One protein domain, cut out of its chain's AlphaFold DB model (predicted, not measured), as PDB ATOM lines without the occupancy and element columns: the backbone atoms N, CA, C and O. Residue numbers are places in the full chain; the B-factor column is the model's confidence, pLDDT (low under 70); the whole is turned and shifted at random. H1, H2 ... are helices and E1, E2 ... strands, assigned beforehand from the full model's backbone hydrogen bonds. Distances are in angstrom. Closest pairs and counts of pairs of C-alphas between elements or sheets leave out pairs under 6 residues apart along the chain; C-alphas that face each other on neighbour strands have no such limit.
ATOM      1  N   LEU A  17     110.210  39.047 -15.127       79.94
ATOM      2  CA  LEU A  17     109.317  39.022 -16.285       79.94
ATOM      3  C   LEU A  17     108.985  40.445 -16.739       79.94
ATOM      4  O   LEU A  17     108.398  41.228 -15.995       79.94
ATOM      5  N   HIS A  18     109.307  40.778 -17.988       85.44
ATOM      6  CA  HIS A  18     108.863  42.023 -18.620       85.44
ATOM      7  C   HIS A  18     107.795  41.725 -19.674       85.44
ATOM      8  O   HIS A  18     108.085  41.076 -20.677       85.44
ATOM      9  N   ALA A  19     106.582  42.239 -19.486       87.00
ATOM     10  CA  ALA A  19     105.517  42.165 -20.482       87.00
ATOM     11  C   ALA A  19     105.353  43.513 -21.192       87.00
ATOM     12  O   ALA A  19     105.257  44.557 -20.547       87.00
ATOM     13  N   VAL A  20     105.350  43.501 -22.521       86.00
ATOM     14  CA  VAL A  20     105.282  44.712 -23.351       86.00
ATOM     15  C   VAL A  20     104.351  44.500 -24.541       86.00
ATOM     16  O   VAL A  20     104.089  43.365 -24.929       86.00
ATOM     17  N   THR A  21     103.878  45.588 -25.150       85.38
ATOM     18  CA  THR A  21     103.165  45.534 -26.438       85.38
ATOM     19  C   THR A  21     104.015  46.091 -27.568       85.38
ATOM     20  O   THR A  21     105.091  46.646 -27.341       85.38
ATOM     21  N   LEU A  22     103.495  45.991 -28.790       85.00
ATOM     22  CA  LEU A  22     104.015  46.720 -29.947       85.00
ATOM     23  C   LEU A  22     103.702  48.227 -29.903       85.00
ATOM     24  O   LEU A  22     104.227  48.966 -30.729       85.00
ATOM     25  N   ARG A  23     102.842  48.705 -28.983       76.81
ATOM     26  CA  ARG A  23     102.472  50.128 -28.927       76.81
ATOM     27  C   ARG A  23     103.661  50.984 -28.507       76.81
ATOM     28  O   ARG A  23     104.433  50.614 -27.624       76.81
ATOM     29  N   GLY A  24     103.715  52.176 -29.088       66.12
ATOM     30  CA  GLY A  24     104.759  53.157 -28.839       66.12
ATOM     31  C   GLY A  24     105.969  52.914 -29.735       66.12
ATOM     32  O   GLY A  24     106.754  51.985 -29.510       66.12
ATOM     33  N   ASP A  25     106.117  53.811 -30.702       58.81
ATOM     34  CA  ASP A  25     107.378  54.140 -31.352       58.81
ATOM     35  C   ASP A  25     107.787  55.556 -30.913       58.81
ATOM     36  O   ASP A  25     106.979  56.299 -30.344       58.81
ATOM     37  N   SER A  26     109.048  55.920 -31.159       44.69
ATOM     38  CA  SER A  26     109.538  57.296 -30.990       44.69
ATOM     39  C   SER A  26     108.532  58.313 -31.573       44.69
ATOM     40  O   SER A  26     108.016  58.055 -32.660       44.69
ATOM     41  N   PRO A  27     108.229  59.454 -30.914       44.34
ATOM     42  CA  PRO A  27     108.897  60.029 -29.739       44.34
ATOM     43  C   PRO A  27     108.225  59.711 -28.394       44.34
ATOM     44  O   PRO A  27     108.752  60.074 -27.341       44.34
ATOM     45  N   TRP A  28     107.080  59.031 -28.381       51.38
ATOM     46  CA  TRP A  28     106.468  58.599 -27.125       51.38
ATOM     47  C   TRP A  28     107.268  57.419 -26.572       51.38
ATOM     48  O   TRP A  28     107.748  56.593 -27.346       51.38
ATOM     49  N   LYS A  29     107.467  57.346 -25.244       61.34
ATOM     50  CA  LYS A  29     108.250  56.274 -24.597       61.34
ATOM     51  C   LYS A  29     107.612  54.908 -24.878       61.34
ATOM     52  O   LYS A  29     106.835  54.392 -24.081       61.34
ATOM     53  N   GLY A  30     107.976  54.317 -26.011       65.31
ATOM     54  CA  GLY A  30     107.728  52.924 -26.306       65.31
ATOM     55  C   GLY A  30     108.399  52.042 -25.252       65.31
ATOM     56  O   GLY A  30     109.263  52.501 -24.490       65.31
ATOM     57  N   PRO A  31     108.010  50.765 -25.173       73.69
ATOM     58  CA  PRO A  31     108.555  49.876 -24.169       73.69
ATOM     59  C   PRO A  31     110.089  49.830 -24.255       73.69
ATOM     60  O   PRO A  31     110.681  49.905 -25.336       73.69
ATOM     61  N   ARG A  32     110.758  49.717 -23.102       77.56
ATOM     62  CA  ARG A  32     112.228  49.720 -23.008       77.56
ATOM     63  C   ARG A  32     112.811  48.355 -23.376       77.56
ATOM     64  O   ARG A  32     113.216  47.594 -22.500       77.56
ATOM     65  N   TRP A  33     112.876  48.052 -24.670       80.44
ATOM     66  CA  TRP A  33     113.346  46.751 -25.173       80.44
ATOM     67  C   TRP A  33     114.853  46.523 -24.945       80.44
ATOM     68  O   TRP A  33     115.317  45.387 -24.950       80.44
ATOM     69  N   GLY A  34     115.617  47.581 -24.662       78.94
ATOM     70  CA  GLY A  34     117.020  47.472 -24.250       78.94
ATOM     71  C   GLY A  34     117.239  47.160 -22.762       78.94
ATOM     72  O   GLY A  34     118.357  46.840 -22.376       78.94
ATOM     73  N   ARG A  35     116.216  47.248 -21.895       82.19
ATOM     74  CA  ARG A  35     116.391  46.918 -20.468       82.19
ATOM     75  C   ARG A  35     116.572  45.408 -20.330       82.19
ATOM     76  O   ARG A  35     115.767  44.676 -20.890       82.19
ATOM     77  N   ARG A  36     117.562  44.935 -19.571       82.38
ATOM     78  CA  ARG A  36     117.728  43.494 -19.327       82.38
ATOM     79  C   ARG A  36     116.504  42.913 -18.599       82.38
ATOM     80  O   ARG A  36     115.960  43.573 -17.714       82.38
ATOM     81  N   ALA A  37     116.069  41.718 -18.987       83.00
ATOM     82  CA  ALA A  37     115.046  40.924 -18.303       83.00
ATOM     83  C   ALA A  37     115.342  39.431 -18.479       83.00
ATOM     84  O   ALA A  37     115.802  39.043 -19.548       83.00
ATOM     85  N   THR A  38     115.040  38.591 -17.490       82.88
ATOM     86  CA  THR A  38     115.210  37.134 -17.633       82.88
ATOM     87  C   THR A  38     114.282  36.592 -18.723       82.88
ATOM     88  O   THR A  38     114.718  35.924 -19.660       82.88
ATOM     89  N   ALA A  39     112.998  36.949 -18.648       82.81
ATOM     90  CA  ALA A  39     111.994  36.584 -19.638       82.81
ATOM     91  C   ALA A  39     111.246  37.824 -20.136       82.81
ATOM     92  O   ALA A  39     110.907  38.729 -19.366       82.81
ATOM     93  N   ARG A  40     110.955  37.864 -21.441       86.62
ATOM     94  CA  ARG A  40     110.144  38.924 -22.041       86.62
ATOM     95  C   ARG A  40     108.981  38.359 -22.834       86.62
ATOM     96  O   ARG A  40     109.179  37.638 -23.806       86.62
ATOM     97  N   LEU A  41     107.778  38.785 -22.464       87.31
ATOM     98  CA  LEU A  41     106.567  38.541 -23.233       87.31
ATOM     99  C   LEU A  41     106.265  39.781 -24.070       87.31
ATOM    100  O   LEU A  41     106.106  40.882 -23.540       87.31
ATOM    101  N   VAL A  42     106.219  39.607 -25.387       88.00
ATOM    102  CA  VAL A  42     105.855  40.671 -26.325       88.00
ATOM    103  C   VAL A  42     104.483  40.336 -26.881       88.00
ATOM    104  O   VAL A  42     104.354  39.404 -27.671       88.00
ATOM    105  N   PHE A  43     103.463  41.085 -26.480       87.38
ATOM    106  CA  PHE A  43     102.111  40.909 -26.994       87.38
ATOM    107  C   PHE A  43     101.890  41.763 -28.231       87.38
ATOM    108  O   PHE A  43     102.259  42.943 -28.271       87.38
ATOM    109  N   GLY A  44     101.269  41.184 -29.251       86.38
ATOM    110  CA  GLY A  44     101.028  41.932 -30.470       86.38
ATOM    111  C   GLY A  44     100.497  41.116 -31.624       86.38
ATOM    112  O   GLY A  44     100.855  39.956 -31.804       86.38
ATOM    113  N   ASP A  45      99.704  41.807 -32.432       84.44
ATOM    114  CA  ASP A  45      99.117  41.325 -33.668       84.44
ATOM    115  C   ASP A  45      99.231  42.392 -34.764       84.44
ATOM    116  O   ASP A  45      99.325  43.583 -34.452       84.44
ATOM    117  N   PRO A  46      99.191  41.989 -36.046       88.19
ATOM    118  CA  PRO A  46      99.205  40.605 -36.541       88.19
ATOM    119  C   PRO A  46     100.613  39.972 -36.491       88.19
ATOM    120  O   PRO A  46     101.618  40.670 -36.355       88.19
ATOM    121  N   LEU A  47     100.708  38.644 -36.655       87.75
ATOM    122  CA  LEU A  47     101.977  37.895 -36.578       87.75
ATOM    123  C   LEU A  47     103.116  38.460 -37.461       87.75
ATOM    124  O   LEU A  47     104.245  38.530 -36.970       87.75
ATOM    125  N   PRO A  48     102.886  38.886 -38.723       90.38
ATOM    126  CA  PRO A  48     103.949  39.481 -39.533       90.38
ATOM    127  C   PRO A  48     104.520  40.764 -38.916       90.38
ATOM    128  O   PRO A  48     105.737  40.935 -38.868       90.38
ATOM    129  N   HIS A  49     103.656  41.628 -38.375       89.38
ATOM    130  CA  HIS A  49     104.075  42.860 -37.708       89.38
ATOM    131  C   HIS A  49     104.842  42.554 -36.419       89.38
ATOM    132  O   HIS A  49     105.904  43.121 -36.176       89.38
ATOM    133  N   TRP A  50     104.362  41.588 -35.637       89.88
ATOM    134  CA  TRP A  50     105.055  41.130 -34.439       89.88
ATOM    135  C   TRP A  50     106.477  40.638 -34.750       89.88
ATOM    136  O   TRP A  50     107.433  41.067 -34.105       89.88
ATOM    137  N   ARG A  51     106.645  39.809 -35.792       89.44
ATOM    138  CA  ARG A  51     107.964  39.317 -36.232       89.44
ATOM    139  C   ARG A  51     108.890  40.455 -36.655       89.44
ATOM    140  O   ARG A  51     110.063  40.452 -36.284       89.44
ATOM    141  N   LEU A  52     108.367  41.424 -37.407       89.69
ATOM    142  CA  LEU A  52     109.135  42.587 -37.848       89.69
ATOM    143  C   LEU A  52     109.589  43.444 -36.658       89.69
ATOM    144  O   LEU A  52     110.759  43.812 -36.577       89.69
ATOM    145  N   ALA A  53     108.697  43.702 -35.700       88.06
ATOM    146  CA  ALA A  53     109.020  44.457 -34.495       88.06
ATOM    147  C   ALA A  53     110.085  43.750 -33.643       88.06
ATOM    148  O   ALA A  53     111.040  44.395 -33.212       88.06
ATOM    149  N   LEU A  54     109.971  42.427 -33.457       87.12
ATOM    150  CA  LEU A  54     111.007  41.626 -32.801       87.12
ATOM    151  C   LEU A  54     112.365  41.785 -33.474       87.12
ATOM    152  O   LEU A  54     113.343  42.112 -32.806       87.12
ATOM    153  N   ARG A  55     112.413  41.609 -34.794       87.38
ATOM    154  CA  ARG A  55     113.653  41.718 -35.565       87.38
ATOM    155  C   ARG A  55     114.299  43.101 -35.452       87.38
ATOM    156  O   ARG A  55     115.519  43.183 -35.398       87.38
ATOM    157  N   ASN A  56     113.499  44.164 -35.411       87.50
ATOM    158  CA  ASN A  56     114.010  45.534 -35.459       87.50
ATOM    159  C   ASN A  56     114.351  46.120 -34.082       87.50
ATOM    160  O   ASN A  56     115.170  47.031 -33.999       87.50
ATOM    161  N   ARG A  57     113.699  45.656 -33.008       85.50
ATOM    162  CA  ARG A  57     113.752  46.317 -31.690       85.50
ATOM    163  C   ARG A  57     114.419  45.488 -30.595       85.50
ATOM    164  O   ARG A  57     114.715  46.034 -29.531       85.50
ATOM    165  N   LEU A  58     114.611  44.182 -30.789       82.25
ATOM    166  CA  LEU A  58     115.282  43.350 -29.791       82.25
ATOM    167  C   LEU A  58     116.782  43.627 -29.780       82.25
ATOM    168  O   LEU A  58     117.456  43.540 -30.801       82.25
ATOM    169  N   VAL A  59     117.302  43.904 -28.588       83.62
ATOM    170  CA  VAL A  59     118.732  44.106 -28.365       83.62
ATOM    171  C   VAL A  59     119.353  42.776 -27.918       83.62
ATOM    172  O   VAL A  59     118.818  42.150 -26.992       83.62
ATOM    173  N   PRO A  60     120.456  42.314 -28.541       81.12
ATOM    174  CA  PRO A  60     121.197  41.144 -28.074       81.12
ATOM    175  C   PRO A  60     121.583  41.265 -26.594       81.12
ATOM    176  O   PRO A  60     121.966  42.337 -26.132       81.12
ATOM    177  N   GLY A  61     121.447  40.179 -25.829       79.25
ATOM    178  CA  GLY A  61     121.774  40.154 -24.395       79.25
ATOM    179  C   GLY A  61     120.771  40.863 -23.472       79.25
ATOM    180  O   GLY A  61     120.892  40.765 -22.251       79.25
ATOM    181  N   ALA A  62     119.745  41.533 -24.011       80.12
ATOM    182  CA  ALA A  62     118.696  42.147 -23.196       80.12
ATOM    183  C   ALA A  62     117.676  41.131 -22.645       80.12
ATOM    184  O   ALA A  62     116.890  41.490 -21.765       80.12
ATOM    185  N   GLN A  63     117.672  39.884 -23.130       77.56
ATOM    186  CA  GLN A  63     116.838  38.815 -22.580       77.56
ATOM    187  C   GLN A  63     117.311  37.407 -22.953       77.56
ATOM    188  O   GLN A  63     117.908  37.221 -24.014       77.56
ATOM    189  N   ASP A  64     116.971  36.428 -22.110       72.00
ATOM    190  CA  ASP A  64     117.441  35.041 -22.234       72.00
ATOM    191  C   ASP A  64     116.457  34.144 -23.014       72.00
ATOM    192  O   ASP A  64     116.846  33.104 -23.547       72.00
ATOM    193  N   ARG A  65     115.169  34.524 -23.090       72.44
ATOM    194  CA  ARG A  65     114.092  33.743 -23.735       72.44
ATOM    195  C   ARG A  65     113.158  34.634 -24.563       72.44
ATOM    196  O   ARG A  65     112.581  35.579 -24.025       72.44
ATOM    197  N   ILE A  66     113.002  34.335 -25.861       72.19
ATOM    198  CA  ILE A  66     112.111  35.041 -26.810       72.19
ATOM    199  C   ILE A  66     111.670  34.094 -27.927       72.19
ATOM    200  O   ILE A  66     112.385  33.153 -28.255       72.19
ATOM    201  N   GLY A  67     110.565  34.427 -28.593       66.50
ATOM    202  CA  GLY A  67     110.312  33.971 -29.964       66.50
ATOM    203  C   GLY A  67     109.176  32.972 -30.095       66.50
ATOM    204  O   GLY A  67     108.849  32.588 -31.216       66.50
ATOM    205  N   ASP A  68     108.530  32.600 -28.992       78.50
ATOM    206  CA  ASP A  68     107.325  31.791 -29.072       78.50
ATOM    207  C   ASP A  68     106.146  32.653 -29.542       78.50
ATOM    208  O   ASP A  68     105.560  33.438 -28.793       78.50
ATOM    209  N   ALA A  69     105.812  32.512 -30.824       81.00
ATOM    210  CA  ALA A  69     104.714  33.229 -31.452       81.00
ATOM    211  C   ALA A  69     103.338  32.854 -30.872       81.00
ATOM    212  O   ALA A  69     102.383  33.600 -31.086       81.00
ATOM    213  N   THR A  70     103.208  31.736 -30.149       77.31
ATOM    214  CA  THR A  70     101.965  31.378 -29.444       77.31
ATOM    215  C   THR A  70     101.728  32.295 -28.240       77.31
ATOM    216  O   THR A  70     100.587  32.632 -27.924       77.31
ATOM    217  N   LEU A  71     102.804  32.824 -27.649       79.31
ATOM    218  CA  LEU A  71     102.768  33.777 -26.538       79.31
ATOM    219  C   LEU A  71     102.569  35.235 -26.986       79.31
ATOM    220  O   LEU A  71     102.579  36.133 -26.145       79.31
ATOM    221  N   ARG A  72     102.341  35.504 -28.283       85.81
ATOM    222  CA  ARG A  72     101.948  36.846 -28.768       85.81
ATOM    223  C   ARG A  72     100.563  37.261 -28.264       85.81
ATOM    224  O   ARG A  72     100.268  38.451 -28.164       85.81
ATOM    225  N   ARG A  73      99.718  36.264 -27.989       80.06
ATOM    226  CA  ARG A  73      98.347  36.403 -27.500       80.06
ATOM    227  C   ARG A  73      98.002  35.166 -26.650       80.06
ATOM    228  O   ARG A  73      97.238  34.305 -27.087       80.06
ATOM    229  N   PRO A  74      98.631  35.005 -25.473       77.62
ATOM    230  CA  PRO A  74      98.305  33.891 -24.595       77.62
ATOM    231  C   PRO A  74      96.865  34.064 -24.112       77.62
ATOM    232  O   PRO A  74      96.394  35.197 -23.984       77.62
TER     233      PRO A  74
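AT A GLANCE: This is residues 17 to 74 of the 146 residues of the protein "Predicted protein" of Streptomyces filamentosus NRRL 15998 (UniProt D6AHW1). A small parallel sheet of three strands, E1, E2 and E3, has the helix H1 running back from the far end of E2 toward E3 and only grazing the sheet, while the short helix H2 sits near the last residue of E2. A long loop joins E1 to E2, and its residues 24 to 29 stick out from the body. The printed part has 58 residues, with E1, E2, H1, E3 and H2 in that order along the chain; the sheet's order is E1, E2, E3, and the class is mixed, helices and strands. The whole is compact, with a radius of gyration of the C-alphas of 10.6 A, and spans 27 by 23 by 17 A.

IN THESE COORDINATES: E1 is residues 17 to 21, 13.5 A from first to last C-alpha, beginning with C-alpha 17 at (109.317, 39.022, -16.285). E2 is residues 37 to 43, 15.6 A long. H1 is residues 47 to 57, 15.3 A long, with C-alpha 47 at (101.977, 37.895, -36.578). E3 is residues 63 to 65, 5.9 A long. H2 is residues 69 to 72, 5.3 A long, ending with C-alpha 72 at (101.948, 36.846, -28.768).

HOW THE PARTS SIT: E1 is an edge strand, parallel to its neighbour E2 at 27 degrees; N 18 and O 39 are 2.9 A apart, and N 43 and O 20 are 2.8 A apart, both within hydrogen-bond range. E3, the other edge strand, is parallel to E2 at 69 degrees, with N 64 and O 38 within hydrogen-bond range at 3.4 A. The pairing is staggered: E2 pairs with E3 over residues 37 to 39 and with E1 over residues 39 to 43. E1 and E3 are apart. E2, H1 and E3 form a strand-helix-strand unit, two parallel neighbour strands with a helix between them along the chain, and its crossover is right-handed. H1 is only just on the sheet, with 5 pairs of C-alphas within 10 A, and only grazes it with residues 50 to 54. H2 is on the sheet and only grazes it with residues 69 to 72; the closest C-alphas of E2 and H2, those of Phe 43 and Arg 72, are 4.4 A apart. H1 and H2 only just touch, with 3 pairs of C-alphas within 8 A, the closest being those of Leu 47 and Ala 69 at 7.5 A. Every O i to N i+4 pair of H1 is within hydrogen-bond range, and H2 is too short for such a pair.

THE WHOLE: The two C-alphas farthest apart are those of Pro 27 and Thr 70, at 29.5 A. The printed part has no cut. The link from E1 to E2, residues 22 to 36, is long; the other three links are tight. The mean pLDDT of the printed part is 79.5, and the model's confidence is low, under 70, at residues 24 to 30 and at residue 67.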